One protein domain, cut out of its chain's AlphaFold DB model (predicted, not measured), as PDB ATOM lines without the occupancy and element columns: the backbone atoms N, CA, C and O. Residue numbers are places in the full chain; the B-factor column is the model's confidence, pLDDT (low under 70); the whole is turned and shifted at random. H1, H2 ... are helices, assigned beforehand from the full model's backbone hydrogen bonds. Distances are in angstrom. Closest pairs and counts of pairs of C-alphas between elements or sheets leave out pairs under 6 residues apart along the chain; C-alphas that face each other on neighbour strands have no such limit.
ATOM      1  N   ARG A 138       8.975  43.823 -20.640       84.56
ATOM      2  CA  ARG A 138       8.673  44.532 -21.886       84.56
ATOM      3  C   ARG A 138       7.740  43.751 -22.802       84.56
ATOM      4  O   ARG A 138       6.872  44.347 -23.445       84.56
ATOM      5  N   PHE A 139       7.961  42.445 -22.918       84.06
ATOM      6  CA  PHE A 139       7.345  41.610 -23.949       84.06
ATOM      7  C   PHE A 139       6.435  40.514 -23.398       84.06
ATOM      8  O   PHE A 139       5.767  39.856 -24.185       84.06
ATOM      9  N   THR A 140       6.320  40.359 -22.080       78.44
ATOM     10  CA  THR A 140       5.505  39.367 -21.358       78.44
ATOM     11  C   THR A 140       5.988  37.914 -21.470       78.44
ATOM     12  O   THR A 140       6.676  37.501 -22.410       78.44
ATOM     13  N   THR A 141       5.516  37.076 -20.547       77.50
ATOM     14  CA  THR A 141       5.677  35.606 -20.543       77.50
ATOM     15  C   THR A 141       4.935  34.901 -21.699       77.50
ATOM     16  O   THR A 141       4.969  33.674 -21.851       77.50
ATOM     17  N   ASN A 142       4.261  35.651 -22.579       80.81
ATOM     18  CA  ASN A 142       3.654  35.096 -23.788       80.81
ATOM     19  C   ASN A 142       4.678  34.804 -24.887       80.81
ATOM     20  O   ASN A 142       4.483  33.841 -25.641       80.81
ATOM     21  N   TYR A 143       5.760  35.586 -24.956       85.50
ATOM     22  CA  TYR A 143       6.878  35.370 -25.882       85.50
ATOM     23  C   TYR A 143       8.014  34.567 -25.246       85.50
ATOM     24  O   TYR A 143       8.681  33.809 -25.941       85.50
ATOM     25  N   PHE A 144       8.189  34.658 -23.931       85.31
ATOM     26  CA  PHE A 144       9.223  33.932 -23.197       85.31
ATOM     27  C   PHE A 144       8.644  32.680 -22.530       85.31
ATOM     28  O   PHE A 144       7.647  32.762 -21.818       85.31
ATOM     29  N   LYS A 145       9.229  31.507 -22.791       78.25
ATOM     30  CA  LYS A 145       8.733  30.201 -22.331       78.25
ATOM     31  C   LYS A 145       9.811  29.400 -21.601       78.25
ATOM     32  O   LYS A 145      11.002  29.579 -21.844       78.25
ATOM     33  N   GLY A 146       9.354  28.469 -20.765       67.31
ATOM     34  CA  GLY A 146      10.203  27.593 -19.955       67.31
ATOM     35  C   GLY A 146      10.627  28.236 -18.634       67.31
ATOM     36  O   GLY A 146      10.597  29.454 -18.495       67.31
ATOM     37  N   ASP A 147      11.020  27.405 -17.674       56.28
ATOM     38  CA  ASP A 147      11.666  27.862 -16.443       56.28
ATOM     39  C   ASP A 147      13.156  28.109 -16.725       56.28
ATOM     40  O   ASP A 147      13.773  27.370 -17.496       56.28
ATOM     41  N   TYR A 148      13.759  29.121 -16.100       51.84
ATOM     42  CA  TYR A 148      15.218  29.234 -16.070       51.84
ATOM     43  C   TYR A 148      15.771  28.332 -14.954       51.84
ATOM     44  O   TYR A 148      15.324  28.415 -13.808       51.84
ATOM     45  N   SER A 149      16.763  27.494 -15.269       48.16
ATOM     46  CA  SER A 149      17.480  26.675 -14.285       48.16
ATOM     47  C   SER A 149      18.993  26.803 -14.480       48.16
ATOM     48  O   SER A 149      19.505  26.383 -15.515       48.16
ATOM     49  N   ASP A 150      19.726  27.290 -13.474       44.56
ATOM     50  CA  ASP A 150      21.200  27.402 -13.530       44.56
ATOM     51  C   ASP A 150      21.925  26.040 -13.523       44.56
ATOM     52  O   ASP A 150      23.133  25.949 -13.743       44.56
ATOM     53  N   SER A 151      21.196  24.933 -13.341       42.38
ATOM     54  CA  SER A 151      21.738  23.604 -13.593       42.38
ATOM     55  C   SER A 151      22.016  23.437 -15.091       42.38
ATOM     56  O   SER A 151      21.135  23.088 -15.876       42.38
ATOM     57  N   ILE A 152      23.281  23.627 -15.469       41.75
ATOM     58  CA  ILE A 152      23.858  23.281 -16.782       41.75
ATOM     59  C   ILE A 152      23.547  21.815 -17.164       41.75
ATOM     60  O   ILE A 152      23.533  21.464 -18.344       41.75
ATOM     61  N   VAL A 153      23.218  20.977 -16.179       37.09
ATOM     62  CA  VAL A 153      22.932  19.549 -16.322       37.09
ATOM     63  C   VAL A 153      21.500  19.312 -16.812       37.09
ATOM     64  O   VAL A 153      20.570  19.095 -16.043       37.09
ATOM     65  N   GLY A 154      21.339  19.342 -18.129       42.69
ATOM     66  CA  GLY A 154      20.131  18.899 -18.813       42.69
ATOM     67  C   GLY A 154      20.195  19.255 -20.290       42.69
ATOM     68  O   GLY A 154      20.487  20.403 -20.634       42.69
ATOM     69  N   ASN A 155      19.931  18.279 -21.162       42.22
ATOM     70  CA  ASN A 155      19.725  18.520 -22.588       42.22
ATOM     71  C   ASN A 155      18.567  19.513 -22.731       42.22
ATOM     72  O   ASN A 155      17.410  19.167 -22.502       42.22
ATOM     73  N   VAL A 156      18.887  20.768 -23.044       48.81
ATOM     74  CA  VAL A 156      17.873  21.799 -23.255       48.81
ATOM     75  C   VAL A 156      17.272  21.539 -24.613       48.81
ATOM     76  O   VAL A 156      17.959  21.583 -25.633       48.81
ATOM     77  N   GLU A 157      15.981  21.253 -24.627       47.97
ATOM     78  CA  GLU A 157      15.246  21.199 -25.872       47.97
ATOM     79  C   GLU A 157      15.308  22.581 -26.547       47.97
ATOM     80  O   GLU A 157      14.673  23.538 -26.101       47.97
ATOM     81  N   LYS A 158      16.032  22.683 -27.672       52.84
ATOM     82  CA  LYS A 158      15.987  23.814 -28.629       52.84
ATOM     83  C   LYS A 158      14.601  23.944 -29.314       52.84
ATOM     84  O   LYS A 158      14.489  24.464 -30.423       52.84
ATOM     85  N   ASN A 159      13.528  23.451 -28.692       55.06
ATOM     86  CA  ASN A 159      12.242  23.172 -29.337       55.06
ATOM     87  C   ASN A 159      11.289  24.370 -29.402       55.06
ATOM     88  O   ASN A 159      10.150  24.225 -29.848       55.06
ATOM     89  N   TYR A 160      11.726  25.571 -29.019       68.88
ATOM     90  CA  TYR A 160      10.875  26.748 -29.143       68.88
ATOM     91  C   TYR A 160      10.932  27.301 -30.564       68.88
ATOM     92  O   TYR A 160      11.965  27.741 -31.074       68.88
ATOM     93  N   GLN A 161       9.789  27.233 -31.239       80.56
ATOM     94  CA  GLN A 161       9.611  27.851 -32.539       80.56
ATOM     95  C   GLN A 161       9.283  29.332 -32.365       80.56
ATOM     96  O   GLN A 161       8.567  29.718 -31.444       80.56
ATOM     97  N   CYS A 162       9.746  30.153 -33.308       87.56
ATOM     98  CA  CYS A 162       9.324  31.546 -33.426       87.56
ATOM     99  C   CYS A 162       7.789  31.650 -33.311       87.56
ATOM    100  O   CYS A 162       7.099  30.903 -34.016       87.56
ATOM    101  N   PRO A 163       7.258  32.551 -32.467       90.50
ATOM    102  CA  PRO A 163       7.937  33.702 -31.863       90.50
ATOM    103  C   PRO A 163       8.487  33.460 -30.449       90.50
ATOM    104  O   PRO A 163       8.914  34.410 -29.800       90.50
ATOM    105  N   HIS A 164       8.450  32.221 -29.955       90.12
ATOM    106  CA  HIS A 164       8.833  31.909 -28.584       90.12
ATOM    107  C   HIS A 164      10.346  31.895 -28.382       90.12
ATOM    108  O   HIS A 164      11.090  31.380 -29.218       90.12
ATOM    109  N   ILE A 165      10.775  32.409 -27.232       90.25
ATOM    110  CA  ILE A 165      12.154  32.389 -26.749       90.25
ATOM    111  C   ILE A 165      12.208  31.549 -25.474       90.25
ATOM    112  O   ILE A 165      11.418  31.757 -24.555       90.25
ATOM    113  N   SER A 166      13.144  30.607 -25.413       87.00
ATOM    114  CA  SER A 166      13.401  29.819 -24.205       87.00
ATOM    115  C   SER A 166      14.150  30.657 -23.178       87.00
ATOM    116  O   SER A 166      15.243  31.138 -23.471       87.00
ATOM    117  N   LEU A 167      13.606  30.799 -21.968       82.06
ATOM    118  CA  LEU A 167      14.291  31.501 -20.878       82.06
ATOM    119  C   LEU A 167      15.579  30.785 -20.461       82.06
ATOM    120  O   LEU A 167      16.591  31.436 -20.211       82.06
ATOM    121  N   ASN A 168      15.565  29.452 -20.445       79.25
ATOM    122  CA  ASN A 168      16.738  28.663 -20.088       79.25
ATOM    123  C   ASN A 168      17.856  28.785 -21.136       79.25
ATOM    124  O   ASN A 168      19.012  29.020 -20.799       79.25
ATOM    125  N   ASP A 169      17.508  28.649 -22.419       84.75
ATOM    126  CA  ASP A 169      18.485  28.719 -23.513       84.75
ATOM    127  C   ASP A 169      19.038  30.139 -23.683       84.75
ATOM    128  O   ASP A 169      20.252  30.322 -23.763       84.75
ATOM    129  N   LEU A 170      18.169  31.157 -23.626       88.25
ATOM    130  CA  LEU A 170      18.600  32.551 -23.624       88.25
ATOM    131  C   LEU A 170      19.530  32.826 -22.442       88.25
ATOM    132  O   LEU A 170      20.592  33.409 -22.626       88.25
ATOM    133  N   GLY A 171      19.179  32.353 -21.245       84.50
ATOM    134  CA  GLY A 171      20.021  32.475 -20.061       84.50
ATOM    135  C   GLY A 171      21.425  31.888 -20.256       84.50
ATOM    136  O   GLY A 171      22.416  32.563 -19.980       84.50
ATOM    137  N   LYS A 172      21.536  30.682 -20.833       85.25
ATOM    138  CA  LYS A 172      22.833  30.076 -21.201       85.25
ATOM    139  C   LYS A 172      23.613  30.938 -22.193       85.25
ATOM    140  O   LYS A 172      24.820  31.126 -22.041       85.25
ATOM    141  N   HIS A 173      22.929  31.486 -23.192       89.75
ATOM    142  CA  HIS A 173      23.531  32.341 -24.211       89.75
ATOM    143  C   HIS A 173      23.977  33.711 -23.679       89.75
ATOM    144  O   HIS A 173      24.974  34.242 -24.173       89.75
ATOM    145  N   ILE A 174      23.285  34.271 -22.685       88.94
ATOM    146  CA  ILE A 174      23.697  35.494 -21.983       88.94
ATOM    147  C   ILE A 174      24.953  35.204 -21.149       88.94
ATOM    148  O   ILE A 174      25.957  35.900 -21.310       88.94
ATOM    149  N   LYS A 175      24.944  34.126 -20.350       86.12
ATOM    150  CA  LYS A 175      26.087  33.691 -19.525       86.12
ATOM    151  C   LYS A 175      27.345  33.454 -20.364       86.12
ATOM    152  O   LYS A 175      28.417  33.978 -20.068       86.12
ATOM    153  N   ALA A 176      27.203  32.740 -21.481       89.94
ATOM    154  CA  ALA A 176      28.307  32.441 -22.391       89.94
ATOM    155  C   ALA A 176      28.946  33.691 -23.029       89.94
ATOM    156  O   ALA A 176      30.129  33.657 -23.361       89.94
ATOM    157  N   ARG A 177      28.197  34.794 -23.185       91.12
ATOM    158  CA  ARG A 177      28.672  36.046 -23.807       91.12
ATOM    159  C   ARG A 177      29.494  36.941 -22.882       91.12
ATOM    160  O   ARG A 177      29.965  37.982 -23.346       91.12
ATOM    161  N   ASN A 178      29.652  36.568 -21.607       87.62
ATOM    162  CA  ASN A 178      30.373  37.344 -20.594       87.62
ATOM    163  C   ASN A 178      29.982  38.837 -20.608       87.62
ATOM    164  O   ASN A 178      30.828  39.729 -20.727       87.62
ATOM    165  N   ILE A 179      28.674  39.108 -20.546       88.31
ATOM    166  CA  ILE A 179      28.137  40.471 -20.667       88.31
ATOM    167  C   ILE A 179      28.729  41.391 -19.597       88.31
ATOM    168  O   ILE A 179      29.155  42.495 -19.922       88.31
ATOM    169  N   VAL A 180      28.836  40.917 -18.353       82.56
ATOM    170  CA  VAL A 180      29.403  41.688 -17.235       82.56
ATOM    171  C   VAL A 180      30.818  42.170 -17.554       82.56
ATOM    172  O   VAL A 180      31.104  43.357 -17.415       82.56
ATOM    173  N   GLY A 181      31.687  41.279 -18.045       85.00
ATOM    174  CA  GLY A 181      33.052  41.648 -18.414       85.00
ATOM    175  C   GLY A 181      33.100  42.668 -19.554       85.00
ATOM    176  O   GLY A 181      33.864  43.629 -19.491       85.00
ATOM    177  N   LYS A 182      32.256  42.503 -20.580       90.06
ATOM    178  CA  LYS A 182      32.192  43.439 -21.715       90.06
ATOM    179  C   LYS A 182      31.705  44.827 -21.300       90.06
ATOM    180  O   LYS A 182      32.303  45.819 -21.698       90.06
ATOM    181  N   LEU A 183      30.647  44.893 -20.492       87.44
ATOM    182  CA  LEU A 183      30.085  46.153 -20.011       87.44
ATOM    183  C   LEU A 183      31.053  46.879 -19.068       87.44
ATOM    184  O   LEU A 183      31.275  48.077 -19.237       87.44
ATOM    185  N   GLY A 184      31.693  46.146 -18.148       82.00
ATOM    186  CA  GLY A 184      32.692  46.695 -17.229       82.00
ATOM    187  C   GLY A 184      33.891  47.312 -17.952       82.00
ATOM    188  O   GLY A 184      34.287  48.431 -17.640       82.00
ATOM    189  N   ASN A 185      34.406  46.643 -18.987       85.69
ATOM    190  CA  ASN A 185      35.528  47.150 -19.787       85.69
ATOM    191  C   ASN A 185      35.188  48.416 -20.594       85.69
ATOM    192  O   ASN A 185      36.091  49.134 -21.016       85.69
ATOM    193  N   SER A 186      33.903  48.683 -20.836       84.56
ATOM    194  CA  SER A 186      33.430  49.825 -21.627       84.56
ATOM    195  C   SER A 186      32.709  50.889 -20.791       84.56
ATOM    196  O   SER A 186      32.158  51.828 -21.365       84.56
ATOM    197  N   ASN A 187      32.705  50.753 -19.458       84.44
ATOM    198  CA  ASN A 187      31.973  51.618 -18.529       84.44
ATOM    199  C   ASN A 187      30.489  51.798 -18.921       84.44
ATOM    200  O   ASN A 187      29.956  52.908 -18.920       84.44
ATOM    201  N   LYS A 188      29.844  50.703 -19.340       88.56
ATOM    202  CA  LYS A 188      28.429  50.658 -19.736       88.56
ATOM    203  C   LYS A 188      27.613  49.893 -18.703       88.56
ATOM    204  O   LYS A 188      28.141  49.045 -17.989       88.56
ATOM    205  N   THR A 189      26.316  50.165 -18.661       87.06
ATOM    206  CA  THR A 189      25.377  49.495 -17.758       87.06
ATOM    207  C   THR A 189      24.528  48.457 -18.489       87.06
ATOM    208  O   THR A 189      24.395  48.443 -19.714       87.06
ATOM    209  N   ASP A 190      23.925  47.571 -17.711       83.00
ATOM    210  CA  ASP A 190      22.877  46.649 -18.140       83.00
ATOM    211  C   ASP A 190      21.646  47.385 -18.694       83.00
ATOM    212  O   ASP A 190      21.064  46.951 -19.690       83.00
ATOM    213  N   LYS A 191      21.300  48.540 -18.117       85.88
ATOM    214  CA  LYS A 191      20.247  49.424 -18.634       85.88
ATOM    215  C   LYS A 191      20.579  49.967 -20.025       85.88
ATOM    216  O   LYS A 191      19.697  49.999 -20.884       85.88
ATOM    217  N   ASP A 192      21.832  50.350 -20.273       91.81
ATOM    218  CA  ASP A 192      22.265  50.797 -21.603       91.81
ATOM    219  C   ASP A 192      22.121  49.670 -22.627       91.81
ATOM    220  O   ASP A 192      21.575  49.875 -23.712       91.81
ATOM    221  N   LEU A 193      22.543  48.456 -22.262       94.56
ATOM    222  CA  LEU A 193      22.364  47.281 -23.112       94.56
ATOM    223  C   LEU A 193      20.892  47.007 -23.400       94.56
ATOM    224  O   LEU A 193      20.536  46.741 -24.547       94.56
ATOM    225  N   PHE A 194      20.030  47.100 -22.389       92.50
ATOM    226  CA  PHE A 194      18.602  46.905 -22.583       92.50
ATOM    227  C   PHE A 194      18.012  47.918 -23.571       92.50
ATOM    228  O   PHE A 194      17.278  47.518 -24.474       92.50
ATOM    229  N   ASN A 195      18.395  49.194 -23.487       94.44
ATOM    230  CA  ASN A 195      17.966  50.210 -24.454       94.44
ATOM    231  C   ASN A 195      18.400  49.860 -25.882       94.44
ATOM    232  O   ASN A 195      17.596  49.945 -26.806       94.44
ATOM    233  N   TYR A 196      19.634  49.389 -26.061       97.50
ATOM    234  CA  TYR A 196      20.114  48.926 -27.363       97.50
ATOM    235  C   TYR A 196      19.351  47.698 -27.878       97.50
ATOM    236  O   TYR A 196      19.067  47.611 -29.071       97.50
ATOM    237  N   ILE A 197      18.961  46.769 -26.999       97.25
ATOM    238  CA  ILE A 197      18.102  45.634 -27.367       97.25
ATOM    239  C   ILE A 197      16.726  46.122 -27.847       97.25
ATOM    240  O   ILE A 197      16.203  45.594 -28.832       97.25
ATOM    241  N   LEU A 198      16.152  47.143 -27.199       96.12
ATOM    242  CA  LEU A 198      14.908  47.768 -27.659       96.12
ATOM    243  C   LEU A 198      15.088  48.413 -29.036       96.12
ATOM    244  O   LEU A 198      14.294  48.132 -29.927       96.12
ATOM    245  N   SER A 199      16.175  49.157 -29.255       97.38
ATOM    246  CA  SER A 199      16.485  49.735 -30.569       97.38
ATOM    247  C   SER A 199      16.625  48.672 -31.661       97.38
ATOM    248  O   SER A 199      16.190  48.894 -32.790       97.38
ATOM    249  N   VAL A 200      17.176  47.492 -31.347       97.19
ATOM    250  CA  VAL A 200      17.181  46.355 -32.282       97.19
ATOM    251  C   VAL A 200      15.762  45.868 -32.567       97.19
ATOM    252  O   VAL A 200      15.430  45.648 -33.728       97.19
ATOM    253  N   ASN A 201      14.902  45.716 -31.556       96.44
ATOM    254  CA  ASN A 201      13.510  45.308 -31.771       96.44
ATOM    255  C   ASN A 201      12.730  46.315 -32.637       96.44
ATOM    256  O   ASN A 201      12.004  45.896 -33.537       96.44
ATOM    257  N   ASP A 202      12.911  47.612 -32.398       95.25
ATOM    258  CA  ASP A 202      12.252  48.688 -33.146       95.25
ATOM    259  C   ASP A 202      12.765  48.747 -34.593       95.25
ATOM    260  O   ASP A 202      11.996  48.890 -35.547       95.25
ATOM    261  N   TYR A 203      14.067  48.533 -34.790       94.19
ATOM    262  CA  TYR A 203      14.633  48.357 -36.121       94.19
ATOM    263  C   TYR A 203      14.002  47.162 -36.848       94.19
ATOM    264  O   TYR A 203      13.557  47.300 -37.989       94.19
ATOM    265  N   LEU A 204      13.907  46.002 -36.192       92.81
ATOM    266  CA  LEU A 204      13.255  44.817 -36.753       92.81
ATOM    267  C   LEU A 204      11.786  45.089 -37.114       92.81
ATOM    268  O   LEU A 204      11.311  44.621 -38.149       92.81
ATOM    269  N   GLU A 205      11.078  45.884 -36.316       92.25
ATOM    270  CA  GLU A 205       9.726  46.332 -36.638       92.25
ATOM    271  C   GLU A 205       9.685  47.154 -37.931       92.25
ATOM    272  O   GLU A 205       8.876  46.851 -38.815       92.25
ATOM    273  N   SER A 206      10.594  48.122 -38.084       90.50
ATOM    274  CA  SER A 206      10.675  48.995 -39.266       90.50
ATOM    275  C   SER A 206      10.879  48.220 -40.571       90.50
ATOM    276  O   SER A 206      10.278  48.545 -41.597       90.50
ATOM    277  N   ILE A 207      11.659  47.138 -40.527       86.50
ATOM    278  CA  ILE A 207      11.916  46.308 -41.705       86.50
ATOM    279  C   ILE A 207      10.873  45.202 -41.878       86.50
ATOM    280  O   ILE A 207      10.842  44.552 -42.920       86.50
ATOM    281  N   SER A 208      10.003  44.956 -40.891       84.00
ATOM    282  CA  SER A 208       9.083  43.805 -40.859       84.00
ATOM    283  C   SER A 208       8.166  43.686 -42.085       84.00
ATOM    284  O   SER A 208       7.720  42.583 -42.391       84.00
ATOM    285  N   ALA A 209       7.892  44.793 -42.785       76.25
ATOM    286  CA  ALA A 209       7.072  44.829 -43.999       76.25
ATOM    287  C   ALA A 209       7.861  44.620 -45.309       76.25
ATOM    288  O   ALA A 209       7.277  44.198 -46.302       76.25
ATOM    289  N   HIS A 210       9.173  44.877 -45.321       74.56
ATOM    290  CA  HIS A 210      10.017  44.889 -46.527       74.56
ATOM    291  C   HIS A 210      11.213  43.937 -46.369       74.56
ATOM    292  O   HIS A 210      12.372  44.323 -46.499       74.56
ATOM    293  N   GLN A 211      10.925  42.683 -46.013       66.44
ATOM    294  CA  GLN A 211      11.944  41.677 -45.703       66.44
ATOM    295  C   GLN A 211      12.618  41.111 -46.960       66.44
ATOM    296  O   GLN A 211      11.977  40.908 -47.988       66.44
ATOM    297  N   LEU A 212      13.912  40.800 -46.834       61.44
ATOM    298  CA  LEU A 212      14.761  40.311 -47.929       61.44
ATOM    299  C   LEU A 212      14.618  38.801 -48.204       61.44
ATOM    300  O   LEU A 212      15.016  38.346 -49.271       61.44
ATOM    301  N   ASP A 213      14.061  38.019 -47.267       71.00
ATOM    302  CA  ASP A 213      13.944  36.555 -47.378       71.00
ATOM    303  C   ASP A 213      12.546  36.048 -46.935       71.00
ATOM    304  O   ASP A 213      12.153  36.260 -45.778       71.00
ATOM    305  N   PRO A 214      11.810  35.314 -47.800       70.81
ATOM    306  CA  PRO A 214      10.485  34.752 -47.497       70.81
ATOM    307  C   PRO A 214      10.419  33.853 -46.250       70.81
ATOM    308  O   PRO A 214       9.367  33.725 -45.614       70.81
ATOM    309  N   THR A 215      11.531  33.215 -45.877       70.50
ATOM    310  CA  THR A 215      11.663  32.369 -44.681       70.50
ATOM    311  C   THR A 215      11.474  33.181 -43.406       70.50
ATOM    312  O   THR A 215      10.904  32.691 -42.426       70.50
ATOM    313  N   TYR A 216      11.935  34.432 -43.416       79.31
ATOM    314  CA  TYR A 216      11.843  35.333 -42.277       79.31
ATOM    315  C   TYR A 216      10.514  36.076 -42.255       79.31
ATOM    316  O   TYR A 216       9.977  36.251 -41.163       79.31
ATOM    317  N   THR A 217       9.906  36.384 -43.407       83.56
ATOM    318  CA  THR A 217       8.560  36.986 -43.487       83.56
ATOM    319  C   THR A 217       7.553  36.250 -42.601       83.56
ATOM    320  O   THR A 217       6.953  36.844 -41.706       83.56
ATOM    321  N   LYS A 218       7.486  34.915 -42.719       87.69
ATOM    322  CA  LYS A 218       6.608  34.077 -41.879       87.69
ATOM    323  C   LYS A 218       6.922  34.178 -40.383       87.69
ATOM    324  O   LYS A 218       6.045  33.987 -39.546       87.69
ATOM    325  N   ARG A 219       8.181  34.419 -40.009       90.69
ATOM    326  CA  ARG A 219       8.603  34.571 -38.606       90.69
ATOM    327  C   ARG A 219       8.172  35.925 -38.044       90.69
ATOM    328  O   ARG A 219       7.628  35.952 -36.944       90.69
ATOM    329  N   PHE A 220       8.329  37.005 -38.811       91.94
ATOM    330  CA  PHE A 220       7.827  38.335 -38.450       91.94
ATOM    331  C   PHE A 220       6.302  38.349 -38.284       91.94
ATOM    332  O   PHE A 220       5.801  38.861 -37.283       91.94
ATOM    333  N   GLU A 221       5.567  37.723 -39.204       91.44
ATOM    334  CA  GLU A 221       4.108  37.564 -39.102       91.44
ATOM    335  C   GLU A 221       3.707  36.808 -37.832       91.44
ATOM    336  O   GLU A 221       2.828  37.250 -37.096       91.44
ATOM    337  N   LYS A 222       4.400  35.709 -37.498       92.25
ATOM    338  CA  LYS A 222       4.159  34.982 -36.241       92.25
ATOM    339  C   LYS A 222       4.345  35.867 -35.006       92.25
ATOM    340  O   LYS A 222       3.579  35.723 -34.054       92.25
ATOM    341  N   CYS A 223       5.328  36.769 -35.003       93.50
ATOM    342  CA  CYS A 223       5.516  37.729 -33.913       93.50
ATOM    343  C   CYS A 223       4.326  38.693 -33.793       93.50
ATOM    344  O   CYS A 223       3.829  38.881 -32.680       93.50
ATOM    345  N   LYS A 224       3.840  39.246 -34.915       93.56
ATOM    346  CA  LYS A 224       2.676  40.152 -34.961       93.56
ATOM    347  C   LYS A 224       1.389  39.454 -34.517       93.56
ATOM    348  O   LYS A 224       0.759  39.891 -33.558       93.56
ATOM    349  N   ASN A 225       1.087  38.295 -35.100       93.38
ATOM    350  CA  ASN A 225      -0.103  37.503 -34.772       93.38
ATOM    351  C   ASN A 225      -0.138  37.108 -33.288       93.38
ATOM    352  O   ASN A 225      -1.205  36.986 -32.689       93.38
ATOM    353  N   LYS A 226       1.032  36.903 -32.666       91.81
ATOM    354  CA  LYS A 226       1.122  36.601 -31.234       91.81
ATOM    355  C   LYS A 226       0.697  37.781 -30.362       91.81
ATOM    356  O   LYS A 226       0.017  37.544 -29.367       91.81
ATOM    357  N   LYS A 227       1.048  39.014 -30.743       92.06
ATOM    358  CA  LYS A 227       0.617  40.225 -30.032       92.06
ATOM    359  C   LYS A 227      -0.904  40.318 -30.038       92.06
ATOM    360  O   LYS A 227      -1.496  40.510 -28.984       92.06
ATOM    361  N   GLU A 228      -1.514  40.140 -31.206       91.50
ATOM    362  CA  GLU A 228      -2.967  40.222 -31.386       91.50
ATOM    363  C   GLU A 228      -3.698  39.121 -30.615       91.50
ATOM    364  O   GLU A 228      -4.611  39.403 -29.840       91.50
ATOM    365  N   LYS A 229      -3.249  37.867 -30.763       90.38
ATOM    366  CA  LYS A 229      -3.869  36.704 -30.119       90.38
ATOM    367  C   LYS A 229      -3.860  36.797 -28.593       90.38
ATOM    368  O   LYS A 229      -4.853  36.451 -27.964       90.38
ATOM    369  N   GLU A 230      -2.745  37.226 -28.007       85.06
ATOM    370  CA  GLU A 230      -2.560  37.262 -26.547       85.06
ATOM    371  C   GLU A 230      -2.766  38.657 -25.944       85.06
ATOM    372  O   GLU A 230      -2.552  38.843 -24.748       85.06
ATOM    373  N   ARG A 231      -3.161  39.644 -26.761       82.00
ATOM    374  CA  ARG A 231      -3.370  41.048 -26.365       82.00
ATOM    375  C   ARG A 231      -2.153  41.669 -25.666       82.00
ATOM    376  O   ARG A 231      -2.289  42.402 -24.691       82.00
ATOM    377  N   CYS A 232      -0.952  41.378 -26.165       80.56
ATOM    378  CA  CYS A 232       0.279  41.962 -25.631       80.56
ATOM    379  C   CYS A 232       0.400  43.450 -26.008       80.56
ATOM    380  O   CYS A 232      -0.023  43.872 -27.084       80.56
ATOM    381  N   ASN A 233       1.084  44.239 -25.173       83.12
ATOM    382  CA  ASN A 233       1.332  45.659 -25.458       83.12
ATOM    383  C   ASN A 233       2.296  45.854 -26.646       83.12
ATOM    384  O   ASN A 233       2.063  46.676 -27.535       83.12
ATOM    385  N   ASN A 234       3.361  45.049 -26.703       88.31
ATOM    386  CA  ASN A 234       4.456  45.182 -27.667       88.31
ATOM    387  C   ASN A 234       4.608  43.916 -28.521       88.31
ATOM    388  O   ASN A 234       4.348  42.810 -28.044       88.31
ATOM    389  N   VAL A 235       5.067  44.072 -29.768       94.44
ATOM    390  CA  VAL A 235       5.503  42.937 -30.593       94.44
ATOM    391  C   VAL A 235       6.955  42.621 -30.246       94.44
ATOM    392  O   VAL A 235       7.804  43.510 -30.286       94.44
ATOM    393  N   CYS A 236       7.255  41.362 -29.927       94.88
ATOM    394  CA  CYS A 236       8.630  40.908 -29.732       94.88
ATOM    395  C   CYS A 236       9.158  40.248 -31.011       94.88
ATOM    396  O   CYS A 236       8.762  39.128 -31.347       94.88
ATOM    397  N   TYR A 237      10.069  40.920 -31.714       94.81
ATOM    398  CA  TYR A 237      10.743  40.387 -32.905       94.81
ATOM    399  C   TYR A 237      12.040  39.638 -32.579       94.81
ATOM    400  O   TYR A 237      12.611  38.985 -33.449       94.81
ATOM    401  N   LEU A 238      12.489  39.648 -31.321       94.44
ATOM    402  CA  LEU A 238      13.722  38.974 -30.900       94.44
ATOM    403  C   LEU A 238      13.695  37.453 -31.178       94.44
ATOM    404  O   LEU A 238      14.727  36.858 -31.481       94.44
ATOM    405  N   GLY A 239      12.508  36.825 -31.167       91.69
ATOM    406  CA  GLY A 239      12.312  35.398 -31.477       91.69
ATOM    407  C   GLY A 239      12.485  35.027 -32.961       91.69
ATOM    408  O   GLY A 239      12.476  33.842 -33.331       91.69
ATOM    409  N   VAL A 240      12.666  36.021 -33.839       91.12
ATOM    410  CA  VAL A 240      12.979  35.820 -35.263       91.12
ATOM    411  C   VAL A 240      14.367  35.194 -35.448       91.12
ATOM    412  O   VAL A 240      14.582  34.467 -36.414       91.12
ATOM    413  N   PHE A 241      15.284  35.375 -34.503       89.56
ATOM    414  CA  PHE A 241      16.679  34.944 -34.611       89.56
ATOM    415  C   PHE A 241      16.991  33.898 -33.537       89.56
ATOM    416  O   PHE A 241      16.807  34.143 -32.349       89.56
ATOM    417  N   LYS A 242      17.369  32.680 -33.958       83.00
ATOM    418  CA  LYS A 242      17.446  31.509 -33.057       83.00
ATOM    419  C   LYS A 242      18.725  31.459 -32.226       83.00
ATOM    420  O   LYS A 242      18.731  30.774 -31.214       83.00
ATOM    421  N   ASN A 243      19.781  32.146 -32.654       87.19
ATOM    422  CA  ASN A 243      21.076  32.149 -31.976       87.19
ATOM    423  C   ASN A 243      21.306  33.451 -31.188       87.19
ATOM    424  O   ASN A 243      22.414  33.700 -30.699       87.19
ATOM    425  N   TYR A 244      20.240  34.243 -31.031       92.94
ATOM    426  CA  TYR A 244      20.223  35.535 -30.351       92.94
ATOM    427  C   TYR A 244      21.156  36.558 -31.003       92.94
ATOM    428  O   TYR A 244      21.810  37.339 -30.324       92.94
ATOM    429  N   GLU A 245      21.187  36.581 -32.336       94.00
ATOM    430  CA  GLU A 245      22.000  37.504 -33.137       94.00
ATOM    431  C   GLU A 245      21.723  38.981 -32.797       94.00
ATOM    432  O   GLU A 245      22.616  39.825 -32.864       94.00
ATOM    433  N   TRP A 246      20.498  39.294 -32.361       95.25
ATOM    434  CA  TRP A 246      20.113  40.616 -31.858       95.25
ATOM    435  C   TRP A 246      20.916  41.047 -30.622       95.25
ATOM    436  O   TRP A 246      21.169  42.238 -30.450       95.25
ATOM    437  N   LEU A 247      21.334  40.103 -29.774       95.62
ATOM    438  CA  LEU A 247      22.121  40.382 -28.574       95.62
ATOM    439  C   LEU A 247      23.563  40.728 -28.945       95.62
ATOM    440  O   LEU A 247      24.147  41.640 -28.365       95.62
ATOM    441  N   ASP A 248      24.117  40.034 -29.941       96.06
ATOM    442  CA  ASP A 248      25.450  40.329 -30.470       96.06
ATOM    443  C   ASP A 248      25.489  41.712 -31.132       96.06
ATOM    444  O   ASP A 248      26.409  42.491 -30.874       96.06
ATOM    445  N   LEU A 249      24.458  42.048 -31.918       96.88
ATOM    446  CA  LEU A 249      24.301  43.377 -32.510       96.88
ATOM    447  C   LEU A 249      24.179  44.465 -31.436       96.88
ATOM    448  O   LEU A 249      24.895  45.462 -31.503       96.88
ATOM    449  N   ALA A 250      23.310  44.271 -30.440       97.25
ATOM    450  CA  ALA A 250      23.104  45.238 -29.361       97.25
ATOM    451  C   ALA A 250      24.395  45.490 -28.565       97.25
ATOM    452  O   ALA A 250      24.760  46.641 -28.338       97.25
ATOM    453  N   LEU A 251      25.126  44.429 -28.199       96.06
ATOM    454  CA  LEU A 251      26.415  44.541 -27.507       96.06
ATOM    455  C   LEU A 251      27.455  45.274 -28.354       96.06
ATOM    456  O   LEU A 251      28.131  46.173 -27.858       96.06
ATOM    457  N   HIS A 252      27.591  44.901 -29.627       96.00
ATOM    458  CA  HIS A 252      28.548  45.534 -30.527       96.00
ATOM    459  C   HIS A 252      28.252  47.024 -30.706       96.00
ATOM    460  O   HIS A 252      29.160  47.847 -30.596       96.00
ATOM    461  N   ALA A 253      26.987  47.370 -30.934       97.31
ATOM    462  CA  ALA A 253      26.566  48.747 -31.112       97.31
ATOM    463  C   ALA A 253      26.782  49.576 -29.842       97.31
ATOM    464  O   ALA A 253      27.329  50.669 -29.922       97.31
ATOM    465  N   LEU A 254      26.447  49.031 -28.670       96.62
ATOM    466  CA  LEU A 254      26.659  49.692 -27.384       96.62
ATOM    467  C   LEU A 254      28.143  49.974 -27.108       96.62
ATOM    468  O   LEU A 254      28.508  51.090 -26.739       96.62
ATOM    469  N   ILE A 255      28.998  48.962 -27.273       94.81
ATOM    470  CA  ILE A 255      30.436  49.064 -26.978       94.81
ATOM    471  C   ILE A 255      31.105  50.077 -27.910       94.81
ATOM    472  O   ILE A 255      31.939  50.864 -27.471       94.81
ATOM    473  N   ASN A 256      30.699  50.099 -29.180       94.56
ATOM    474  CA  ASN A 256      31.267  50.989 -30.192       94.56
ATOM    475  C   ASN A 256      30.482  52.303 -30.352       94.56
ATOM    476  O   ASN A 256      30.808  53.096 -31.229       94.56
ATOM    477  N   SER A 257      29.469  52.546 -29.512       95.19
ATOM    478  CA  SER A 257      28.589  53.727 -29.569       95.19
ATOM    479  C   SER A 257      28.005  53.986 -30.969       95.19
ATOM    480  O   SER A 257      27.965  55.116 -31.447       95.19
ATOM    481  N   LEU A 258      27.578  52.916 -31.639       95.69
ATOM    482  CA  LEU A 258      26.970  52.951 -32.969       95.69
ATOM    483  C   LEU A 258      25.450  53.082 -32.858       95.69
ATOM    484  O   LEU A 258      24.855  52.663 -31.869       95.69
ATOM    485  N   ASP A 259      24.817  53.613 -33.898       95.50
ATOM    486  CA  ASP A 259      23.359  53.645 -34.022       95.50
ATOM    487  C   ASP A 259      22.871  52.401 -34.778       95.50
ATOM    488  O   ASP A 259      23.333  52.111 -35.887       95.50
ATOM    489  N   ILE A 260      21.923  51.672 -34.182       96.06
ATOM    490  CA  ILE A 260      21.322  50.465 -34.758       96.06
ATOM    491  C   ILE A 260      20.688  50.736 -36.123       96.06
ATOM    492  O   ILE A 260      20.791  49.885 -37.005       96.06
ATOM    493  N   SER A 261      20.077  51.902 -36.336       92.12
ATOM    494  CA  SER A 261      19.456  52.251 -37.619       92.12
ATOM    495  C   SER A 261      20.470  52.277 -38.770       92.12
ATOM    496  O   SER A 261      20.149  51.865 -39.886       92.12
ATOM    497  N   ASN A 262      21.716  52.657 -38.476       92.38
ATOM    498  CA  ASN A 262      22.794  52.769 -39.458       92.38
ATOM    499  C   ASN A 262      23.457  51.421 -39.769       92.38
ATOM    500  O   ASN A 262      23.894  51.189 -40.896       92.38
ATOM    501  N   ILE A 263      23.550  50.525 -38.783       93.50
ATOM    502  CA  ILE A 263      24.274  49.250 -38.938       93.50
ATOM    503  C   ILE A 263      23.356  48.037 -39.117       93.50
ATOM    504  O   ILE A 263      23.800  47.006 -39.624       93.50
ATOM    505  N   GLY A 264      22.083  48.148 -38.733       91.12
ATOM    506  CA  GLY A 264      21.129  47.043 -38.695       91.12
ATOM    507  C   GLY A 264      20.922  46.403 -40.062       91.12
ATOM    508  O   GLY A 264      20.957  45.179 -40.170       91.12
ATOM    509  N   MET A 265      20.808  47.214 -41.120       87.88
ATOM    510  CA  MET A 265      20.588  46.703 -42.479       87.88
ATOM    511  C   MET A 265      21.743  45.814 -42.917       87.88
ATOM    512  O   MET A 265      21.521  44.667 -43.293       87.88
ATOM    513  N   ARG A 266      22.974  46.319 -42.805       88.19
ATOM    514  CA  ARG A 266      24.176  45.572 -43.181       88.19
ATOM    515  C   ARG A 266      24.356  44.326 -42.317       88.19
ATOM    516  O   ARG A 266      24.650  43.260 -42.846       88.19
ATOM    517  N   PHE A 267      24.150  44.441 -41.004       91.75
ATOM    518  CA  PHE A 267      24.272  43.308 -40.090       91.75
ATOM    519  C   PHE A 267      23.293  42.185 -40.446       91.75
ATOM    520  O   PHE A 267      23.697  41.035 -40.616       91.75
ATOM    521  N   PHE A 268      22.005  42.505 -40.591       87.56
ATOM    522  CA  PHE A 268      21.005  41.490 -40.900       87.56
ATOM    523  C   PHE A 268      21.114  40.997 -42.343       87.56
ATOM    524  O   PHE A 268      20.882  39.818 -42.573       87.56
ATOM    525  N   GLN A 269      21.563  41.811 -43.301       84.00
ATOM    526  CA  GLN A 269      21.953  41.313 -44.624       84.00
ATOM    527  C   GLN A 269      23.056  40.258 -44.518       84.00
ATOM    528  O   GLN A 269      22.874  39.163 -45.038       84.00
ATOM    529  N   ASP A 270      24.130  40.514 -43.768       84.50
ATOM    530  CA  ASP A 270      25.211  39.539 -43.575       84.50
ATOM    531  C   ASP A 270      24.723  38.249 -42.886       84.50
ATOM    532  O   ASP A 270      25.251  37.164 -43.153       84.50
ATOM    533  N   VAL A 271      23.733  38.339 -41.991       85.94
ATOM    534  CA  VAL A 271      23.116  37.188 -41.302       85.94
ATOM    535  C   VAL A 271      22.206  36.384 -42.239       85.94
ATOM    536  O   VAL A 271      22.273  35.151 -42.246       85.94
ATOM    537  N   LEU A 272      21.364  37.072 -43.012       78.12
ATOM    538  CA  LEU A 272      20.284  36.500 -43.822       78.12
ATOM    539  C   LEU A 272      20.772  36.055 -45.208       78.12
ATOM    540  O   LEU A 272      20.483  34.943 -45.647       78.12
ATOM    541  N   VAL A 273      21.552  36.901 -45.876       72.06
ATOM    542  CA  VAL A 273      22.011  36.743 -47.257       72.06
ATOM    543  C   VAL A 273      23.497  36.394 -47.247       72.06
ATOM    544  O   VAL A 273      24.373  37.232 -47.064       72.06
TER     545      VAL A 273
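What this domain is: This is residues 138 to 273 of the 356 residues of the protein "HNHc domain-containing protein" of viral metagenome (UniProt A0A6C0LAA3). H3 is crossed by H5 and H6, and these three helices form a small core. H4 and H3 are near each other, H1 touches no helix, and a long stretch with no named element, residues 138 to 166, has its C-alphas 9 to 25 A from the mean of all C-alphas. The 136 printed residues have six named helices, H1 to H6, and no named strand: all helix, compact, radius of gyration of the C-alphas 15.0 A, spans 40 by 39 by 29 A.

How they stand to each other: From Arg 138, go to H1, residues 167 to 176, which meets H2, residues 179 to 185, only through their link. H3, residues 190 to 207, touches H5, residues 245 to 255, at a steep tilt of 55 degrees; their closest C-alphas, Tyr 196 and Ala 250, are 5.2 A apart. H4, residues 214 to 230, has 11 of 13 O i to N i+4 pairs within hydrogen-bond range, and H6, residues 260 to 272, 7 of 9; H1, H2, H3 and H5 have every pair. H5 and H6 form a helical hairpin, closest at the C-alphas of Ala 253 and Ile 260, 6.6 A.

Where its parts are: Find C-alpha 190 at (22.877, 46.649, -18.140); H3 runs 26.0 A from there. H4 spans 24.8 A. H6 ends at C-alpha 272, (20.284, 36.500, -43.822).

The domain as a whole: The printed part has no cut; H4 to H5 is a long link. Residues 146 to 160 and 211 to 212 have pLDDT under 70.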